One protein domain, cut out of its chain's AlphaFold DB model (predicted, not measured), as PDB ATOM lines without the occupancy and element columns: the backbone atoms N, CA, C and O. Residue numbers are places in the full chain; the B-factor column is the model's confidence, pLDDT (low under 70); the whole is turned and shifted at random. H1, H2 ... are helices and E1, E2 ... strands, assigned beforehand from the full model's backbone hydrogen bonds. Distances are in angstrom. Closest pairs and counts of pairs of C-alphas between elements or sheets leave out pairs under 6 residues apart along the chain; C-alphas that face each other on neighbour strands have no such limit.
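This is residues 7 to 68 of the 70 residues of an uncharacterized protein of Tetrahymena thermophila (strain SB210) (UniProt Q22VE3). A small twisted sheet of three strands, E2 - E1 - E3, has a long helix, H1, running on from the end of E3 as an arm; residues 48 to 68 stick out, and at the sheet's other end a loop, residues 25 to 33, stands free. The printed part has 62 residues, in the order E1, E2, E3, H1, with the sheet antiparallel and the class mixed. It is extended, a rod of 61 by 23 by 14 A, with a radius of gyration of the C-alphas of 19.0 A.

Find C-alpha 7 at (47.161, 42.305, 9.043), where E1, residues 7 to 12, begins its 16.3 A. E2 is residues 15 to 19, 13.0 A, and E3 residues 37 to 43, 19.6 A. H1, residues 44 to 67, runs 34.9 A to C-alpha 67 at (20.758, 72.041, 14.601).

Look first at the inner strand E1, antiparallel to E3 at 157 degrees, with N 9 and O 40 2.9 A apart, within hydrogen-bond range. E1 and E2 form a hairpin, antiparallel at 149 degrees, with N 17 and O 10 2.7 A apart, also within range. The sheet is only just strongly twisted, its C-alphas up to 4.3 A off the best plane. H1 is not on the sheet, and its closest C-alpha to E1 is Asn 44, 6.5 A from that of Val 7. In H1 every O i to N i+4 pair is within hydrogen-bond range.

The C-alphas farthest apart, of Lys 31 and Ser 67, are 61.3 A apart. The printed part has no cut, and the link E2 to E3, residues 20 to 36, is long. Look for pLDDT under 70 at residues 29 to 34, 44 to 48 and 68.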
ATOM      1  N   VAL A   7      47.607  42.945   7.808       79.94
ATOM      2  CA  VAL A   7      47.161  42.305   9.043       79.94
ATOM      3  C   VAL A   7      46.669  40.907   8.688       79.94
ATOM      4  O   VAL A   7      45.785  40.748   7.841       79.94
ATOM      5  N   TRP A   8      47.222  39.894   9.348       84.19
ATOM      6  CA  TRP A   8      46.876  38.496   9.115       84.19
ATOM      7  C   TRP A   8      45.862  38.058  10.164       84.19
ATOM      8  O   TRP A   8      46.150  38.053  11.361       84.19
ATOM      9  N   VAL A   9      44.653  37.711   9.728       86.88
ATOM     10  CA  VAL A   9      43.602  37.239  10.630       86.88
ATOM     11  C   VAL A   9      43.294  35.790  10.310       86.88
ATOM     12  O   VAL A   9      42.763  35.474   9.247       86.88
ATOM     13  N   TRP A  10      43.624  34.904  11.238       88.56
ATOM     14  CA  TRP A  10      43.276  33.495  11.156       88.56
ATOM     15  C   TRP A  10      41.896  33.278  11.762       88.56
ATOM     16  O   TRP A  10      41.618  33.756  12.855       88.56
ATOM     17  N   VAL A  11      41.024  32.551  11.076       84.69
ATOM     18  CA  VAL A  11      39.680  32.232  11.565       84.69
ATOM     19  C   VAL A  11      39.597  30.736  11.811       84.69
ATOM     20  O   VAL A  11      39.835  29.953  10.893       84.69
ATOM     21  N   LYS A  12      39.245  30.343  13.037       85.75
ATOM     22  CA  LYS A  12      39.005  28.952  13.439       85.75
ATOM     23  C   LYS A  12      37.567  28.816  13.927       85.75
ATOM     24  O   LYS A  12      37.251  29.334  14.991       85.75
ATOM     25  N   ASN A  13      36.716  28.103  13.188       80.50
ATOM     26  CA  ASN A  13      35.319  27.838  13.577       80.50
ATOM     27  C   ASN A  13      34.588  29.098  14.107       80.50
ATOM     28  O   ASN A  13      33.993  29.058  15.176       80.50
ATOM     29  N   GLN A  14      34.661  30.210  13.357       80.44
ATOM     30  CA  GLN A  14      34.107  31.546  13.678       80.44
ATOM     31  C   GLN A  14      34.892  32.395  14.693       80.44
ATOM     32  O   GLN A  14      34.547  33.554  14.905       80.44
ATOM     33  N   LEU A  15      35.969  31.875  15.281       81.88
ATOM     34  CA  LEU A  15      36.813  32.622  16.212       81.88
ATOM     35  C   LEU A  15      37.996  33.258  15.474       81.88
ATOM     36  O   LEU A  15      38.751  32.564  14.790       81.88
ATOM     37  N   GLU A  16      38.147  34.576  15.600       85.75
ATOM     38  CA  GLU A  16      39.221  35.335  14.952       85.75
ATOM     39  C   GLU A  16      40.483  35.383  15.824       85.75
ATOM     40  O   GLU A  16      40.432  35.666  17.019       85.75
ATOM     41  N   ILE A  17      41.634  35.133  15.205       84.38
ATOM     42  CA  ILE A  17      42.962  35.129  15.809       84.38
ATOM     43  C   ILE A  17      43.820  36.115  15.016       84.38
ATOM     44  O   ILE A  17      44.174  35.873  13.860       84.38
ATOM     45  N   TYR A  18      44.148  37.242  15.636       81.56
ATOM     46  CA  TYR A  18      44.963  38.287  15.025       81.56
ATOM     47  C   TYR A  18      46.443  37.932  15.151       81.56
ATOM     48  O   TYR A  18      46.924  37.644  16.246       81.56
ATOM     49  N   SER A  19      47.163  37.955  14.031       79.00
ATOM     50  CA  SER A  19      48.584  37.622  13.956       79.00
ATOM     51  C   SER A  19      49.341  38.670  13.145       79.00
ATOM     52  O   SER A  19      48.853  39.188  12.139       79.00
ATOM     53  N   GLN A  20      50.567  38.969  13.572       76.06
ATOM     54  CA  GLN A  20      51.530  39.718  12.758       76.06
ATOM     55  C   GLN A  20      52.277  38.800  11.779       76.06
ATOM     56  O   GLN A  20      52.826  39.267  10.785       76.06
ATOM     57  N   GLU A  21      52.248  37.488  12.021       80.50
ATOM     58  CA  GLU A  21      52.886  36.477  11.185       80.50
ATOM     59  C   GLU A  21      51.894  35.819  10.218       80.50
ATOM     60  O   GLU A  21      50.758  35.488  10.580       80.50
ATOM     61  N   GLN A  22      52.376  35.546   9.003       82.81
ATOM     62  CA  GLN A  22      51.668  34.809   7.948       82.81
ATOM     63  C   GLN A  22      51.532  33.311   8.231       82.81
ATOM     64  O   GLN A  22      50.860  32.611   7.483       82.81
ATOM     65  N   ILE A  23      52.202  32.796   9.262       84.12
ATOM     66  CA  ILE A  23      52.284  31.366   9.552       84.12
ATOM     67  C   ILE A  23      51.530  31.094  10.853       84.12
ATOM     68  O   ILE A  23      51.878  31.629  11.900       84.12
ATOM     69  N   LEU A  24      50.527  30.215  10.808       82.38
ATOM     70  CA  LEU A  24      49.870  29.700  12.008       82.38
ATOM     71  C   LEU A  24      50.516  28.379  12.429       82.38
ATOM     72  O   LEU A  24      50.454  27.388  11.703       82.38
ATOM     73  N   ARG A  25      51.116  28.342  13.624       83.62
ATOM     74  CA  ARG A  25      51.695  27.120  14.207       83.62
ATOM     75  C   ARG A  25      50.761  26.548  15.270       83.62
ATOM     76  O   ARG A  25      50.521  27.174  16.298       83.62
ATOM     77  N   LEU A  26      50.263  25.335  15.047       79.06
ATOM     78  CA  LEU A  26      49.437  24.613  16.016       79.06
ATOM     79  C   LEU A  26      50.329  23.684  16.852       79.06
ATOM     80  O   LEU A  26      51.000  22.818  16.301       79.06
ATOM     81  N   LYS A  27      50.334  23.849  18.183       73.94
ATOM     82  CA  LYS A  27      51.128  22.998  19.096       73.94
ATOM     83  C   LYS A  27      50.569  21.579  19.244       73.94
ATOM     84  O   LYS A  27      51.322  20.664  19.549       73.94
ATOM     85  N   LEU A  28      49.261  21.397  19.055       71.38
ATOM     86  CA  LEU A  28      48.591  20.106  19.193       71.38
ATOM     87  C   LEU A  28      47.354  20.066  18.285       71.38
ATOM     88  O   LEU A  28      46.464  20.910  18.413       71.38
ATOM     89  N   ALA A  29      47.272  19.089  17.384       64.25
ATOM     90  CA  ALA A  29      46.045  18.804  16.651       64.25
ATOM     91  C   ALA A  29      45.173  17.877  17.512       64.25
ATOM     92  O   ALA A  29      45.437  16.678  17.609       64.25
ATOM     93  N   MET A  30      44.155  18.418  18.188       59.59
ATOM     94  CA  MET A  30      43.195  17.575  18.907       59.59
ATOM     95  C   MET A  30      42.347  16.793  17.896       59.59
ATOM     96  O   MET A  30      41.573  17.384  17.145       59.59
ATOM     97  N   LYS A  31      42.484  15.459  17.902       61.97
ATOM     98  CA  LYS A  31      41.792  14.496  17.016       61.97
ATOM     99  C   LYS A  31      40.258  14.598  17.016       61.97
ATOM    100  O   LYS A  31      39.620  14.037  16.137       61.97
ATOM    101  N   THR A  32      39.663  15.261  18.003       56.12
ATOM    102  CA  THR A  32      38.225  15.200  18.302       56.12
ATOM    103  C   THR A  32      37.385  16.299  17.656       56.12
ATOM    104  O   THR A  32      36.167  16.270  17.785       56.12
ATOM    105  N   SER A  33      37.988  17.260  16.948       61.84
ATOM    106  CA  SER A  33      37.235  18.323  16.271       61.84
ATOM    107  C   SER A  33      37.714  18.526  14.839       61.84
ATOM    108  O   SER A  33      38.891  18.787  14.589       61.84
ATOM    109  N   LEU A  34      36.776  18.444  13.892       66.56
ATOM    110  CA  LEU A  34      36.955  18.999  12.555       66.56
ATOM    111  C   LEU A  34      37.123  20.512  12.729       66.56
ATOM    112  O   LEU A  34      36.191  21.222  13.100       66.56
ATOM    113  N   ASN A  35      38.351  20.988  12.558       74.69
ATOM    114  CA  ASN A  35      38.666  22.404  12.639       74.69
ATOM    115  C   ASN A  35      38.862  22.921  11.222       74.69
ATOM    116  O   ASN A  35      39.724  22.419  10.499       74.69
ATOM    117  N   CYS A  36      38.072  23.917  10.839       80.19
ATOM    118  CA  CYS A  36      38.294  24.636   9.597       80.19
ATOM    119  C   CYS A  36      39.072  25.914   9.905       80.19
ATOM    120  O   CYS A  36      38.696  26.669  10.808       80.19
ATOM    121  N   PHE A  37      40.167  26.125   9.177       83.31
ATOM    122  CA  PHE A  37      41.028  27.289   9.318       83.31
ATOM    123  C   PHE A  37      41.020  28.085   8.018       83.31
ATOM    124  O   PHE A  37      41.272  27.526   6.951       83.31
ATOM    125  N   PHE A  38      40.787  29.388   8.119       85.25
ATOM    126  CA  PHE A  38      40.881  30.315   6.994       85.25
ATOM    127  C   PHE A  38      41.843  31.443   7.338       85.25
ATOM    128  O   PHE A  38      41.863  31.914   8.475       85.25
ATOM    129  N   LEU A  39      42.615  31.899   6.355       85.88
ATOM    130  CA  LEU A  39      43.410  33.113   6.469       85.88
ATOM    131  C   LEU A  39      42.686  34.248   5.751       85.88
ATOM    132  O   LEU A  39      42.409  34.160   4.554       85.88
ATOM    133  N   ARG A  40      42.414  35.330   6.474       84.69
ATOM    134  CA  ARG A  40      41.923  36.588   5.922       84.69
ATOM    135  C   ARG A  40      43.049  37.612   5.977       84.69
ATOM    136  O   ARG A  40      43.545  37.945   7.053       84.69
ATOM    137  N   VAL A  41      43.444  38.105   4.809       79.19
ATOM    138  CA  VAL A  41      44.449  39.161   4.673       79.19
ATOM    139  C   VAL A  41      43.724  40.496   4.642       79.19
ATOM    140  O   VAL A  41      42.974  40.781   3.710       79.19
ATOM    141  N   CYS A  42      43.921  41.300   5.678       74.25
ATOM    142  CA  CYS A  42      43.388  42.652   5.751       74.25
ATOM    143  C   CYS A  42      44.530  43.643   5.533       74.25
ATOM    144  O   CYS A  42      45.660  43.388   5.929       74.25
ATOM    145  N   THR A  43      44.249  44.804   4.959       74.56
ATOM    146  CA  THR A  43      45.210  45.912   4.962       74.56
ATOM    147  C   THR A  43      44.872  46.850   6.114       74.56
ATOM    148  O   THR A  43      43.695  47.089   6.406       74.56
ATOM    149  N   ASN A  44      45.883  47.444   6.751       67.75
ATOM    150  CA  ASN A  44      45.664  48.502   7.746       67.75
ATOM    151  C   ASN A  44      44.901  49.698   7.127       67.75
ATOM    152  O   ASN A  44      44.195  50.434   7.813       67.75
ATOM    153  N   LEU A  45      44.950  49.828   5.794       67.94
ATOM    154  CA  LEU A  45      44.166  50.779   5.009       67.94
ATOM    155  C   LEU A  45      42.651  50.619   5.222       67.94
ATOM    156  O   LEU A  45      41.962  51.616   5.416       67.94
ATOM    157  N   ILE A  46      42.130  49.386   5.246       67.38
ATOM    158  CA  ILE A  46      40.698  49.128   5.485       67.38
ATOM    159  C   ILE A  46      40.304  49.582   6.894       67.38
ATOM    160  O   ILE A  46      39.268  50.223   7.065       67.38
ATOM    161  N   ARG A  47      41.158  49.330   7.894       64.31
ATOM    162  CA  ARG A  47      40.943  49.797   9.271       64.31
ATOM    163  C   ARG A  47      40.896  51.324   9.343       64.31
ATOM    164  O   ARG A  47      39.998  51.874   9.975       64.31
ATOM    165  N   HIS A  48      41.822  52.011   8.677       67.25
ATOM    166  CA  HIS A  48      41.831  53.474   8.631       67.25
ATOM    167  C   HIS A  48      40.628  54.054   7.877       67.25
ATOM    168  O   HIS A  48      40.033  55.021   8.349       67.25
ATOM    169  N   MET A  49      40.225  53.452   6.752       71.44
ATOM    170  CA  MET A  49      39.019  53.864   6.024       71.44
ATOM    171  C   MET A  49      37.764  53.702   6.883       71.44
ATOM    172  O   MET A  49      36.939  54.613   6.934       71.44
ATOM    173  N   TYR A  50      37.653  52.585   7.606       72.44
ATOM    174  CA  TYR A  50      36.540  52.334   8.516       72.44
ATOM    175  C   TYR A  50      36.494  53.348   9.668       72.44
ATOM    176  O   TYR A  50      35.446  53.938   9.925       72.44
ATOM    177  N   LEU A  51      37.633  53.622  10.317       72.06
ATOM    178  CA  LEU A  51      37.721  54.621  11.390       72.06
ATOM    179  C   LEU A  51      37.364  56.032  10.897       72.06
ATOM    180  O   LEU A  51      36.600  56.736  11.556       72.06
ATOM    181  N   ASN A  52      37.855  56.433   9.721       78.62
ATOM    182  CA  ASN A  52      37.505  57.725   9.122       78.62
ATOM    183  C   ASN A  52      36.010  57.825   8.799       78.62
ATOM    184  O   ASN A  52      35.392  58.859   9.056       78.62
ATOM    185  N   TYR A  53      35.416  56.755   8.269       80.81
ATOM    186  CA  TYR A  53      33.980  56.700   8.013       80.81
ATOM    187  C   TYR A  53      33.169  56.844   9.310       80.81
ATOM    188  O   TYR A  53      32.259  57.671   9.382       80.81
ATOM    189  N   GLN A  54      33.540  56.103  10.358       85.31
ATOM    190  CA  GLN A  54      32.864  56.148  11.655       85.31
ATOM    191  C   GLN A  54      32.961  57.536  12.310       85.31
ATOM    192  O   GLN A  54      31.965  58.044  12.828       85.31
ATOM    193  N   ASN A  55      34.123  58.193  12.227       90.00
ATOM    194  CA  ASN A  55      34.301  59.565  12.711       90.00
ATOM    195  C   ASN A  55      33.383  60.553  11.982       90.00
ATOM    196  O   ASN A  55      32.713  61.359  12.626       90.00
ATOM    197  N   ARG A  56      33.278  60.441  10.654       88.75
ATOM    198  CA  ARG A  56      32.412  61.311   9.849       88.75
ATOM    199  C   ARG A  56      30.927  61.119  10.169       88.75
ATOM    200  O   ARG A  56      30.192  62.098  10.255       88.75
ATOM    201  N   ILE A  57      30.486  59.881  10.400       91.12
ATOM    202  CA  ILE A  57      29.124  59.595  10.886       91.12
ATOM    203  C   ILE A  57      28.882  60.279  12.240       91.12
ATOM    204  O   ILE A  57      27.859  60.942  12.422       91.12
ATOM    205  N   ASN A  58      29.826  60.174  13.178       92.81
ATOM    206  CA  ASN A  58      29.698  60.791  14.500       92.81
ATOM    207  C   ASN A  58      29.611  62.323  14.428       92.81
ATOM    208  O   ASN A  58      28.815  62.925  15.155       92.81
ATOM    209  N   GLU A  59      30.381  62.959  13.544       93.88
ATOM    210  CA  GLU A  59      30.295  64.402  13.292       93.88
ATOM    211  C   GLU A  59      28.930  64.806  12.731       93.88
ATOM    212  O   GLU A  59      28.322  65.758  13.223       93.88
ATOM    213  N   LEU A  60      28.406  64.056  11.757       92.75
ATOM    214  CA  LEU A  60      27.074  64.301  11.194       92.75
ATOM    215  C   LEU A  60      25.979  64.182  12.261       92.75
ATOM    216  O   LEU A  60      25.112  65.051  12.352       92.75
ATOM    217  N   ILE A  61      26.053  63.161  13.120       92.06
ATOM    218  CA  ILE A  61      25.122  62.983  14.245       92.06
ATOM    219  C   ILE A  61      25.232  64.151  15.233       92.06
ATOM    220  O   ILE A  61      24.213  64.675  15.689       92.06
ATOM    221  N   LYS A  62      26.454  64.577  15.572       92.44
ATOM    222  CA  LYS A  62      26.689  65.713  16.476       92.44
ATOM    223  C   LYS A  62      26.094  67.004  15.908       92.44
ATOM    224  O   LYS A  62      25.430  67.733  16.639       92.44
ATOM    225  N   ASN A  63      26.280  67.256  14.615       90.75
ATOM    226  CA  ASN A  63      25.754  68.445  13.948       90.75
ATOM    227  C   ASN A  63      24.223  68.433  13.885       90.75
ATOM    228  O   ASN A  63      23.606  69.434  14.236       90.75
ATOM    229  N   ALA A  64      23.611  67.291  13.554       87.50
ATOM    230  CA  ALA A  64      22.154  67.138  13.540       87.50
ATOM    231  C   ALA A  64      21.509  67.380  14.921       87.50
ATOM    232  O   ALA A  64      20.426  67.957  15.023       87.50
ATOM    233  N   ARG A  65      22.187  66.971  16.003       88.12
ATOM    234  CA  ARG A  65      21.757  67.239  17.389       88.12
ATOM    235  C   ARG A  65      21.884  68.709  17.791       88.12
ATOM    236  O   ARG A  65      21.130  69.175  18.638       88.12
ATOM    237  N   ASN A  66      22.843  69.431  17.217       83.19
ATOM    238  CA  ASN A  66      23.037  70.855  17.494       83.19
ATOM    239  C   ASN A  66      22.085  71.737  16.672       83.19
ATOM    240  O   ASN A  66      21.676  72.789  17.155       83.19
ATOM    241  N   SER A  67      21.690  71.307  15.469       74.69
ATOM    242  CA  SER A  67      20.758  72.041  14.601       74.69
ATOM    243  C   SER A  67      19.287  71.932  15.017       74.69
ATOM    244  O   SER A  67      18.468  72.682  14.514       74.69
ATOM    245  N   THR A  68      18.936  71.002  15.911       67.88
ATOM    246  CA  THR A  68      17.560  70.781  16.410       67.88
ATOM    247  C   THR A  68      17.254  71.511  17.723       67.88
ATOM    248  O   THR A  68      16.177  71.345  18.285       67.88
TER     249      THR A  68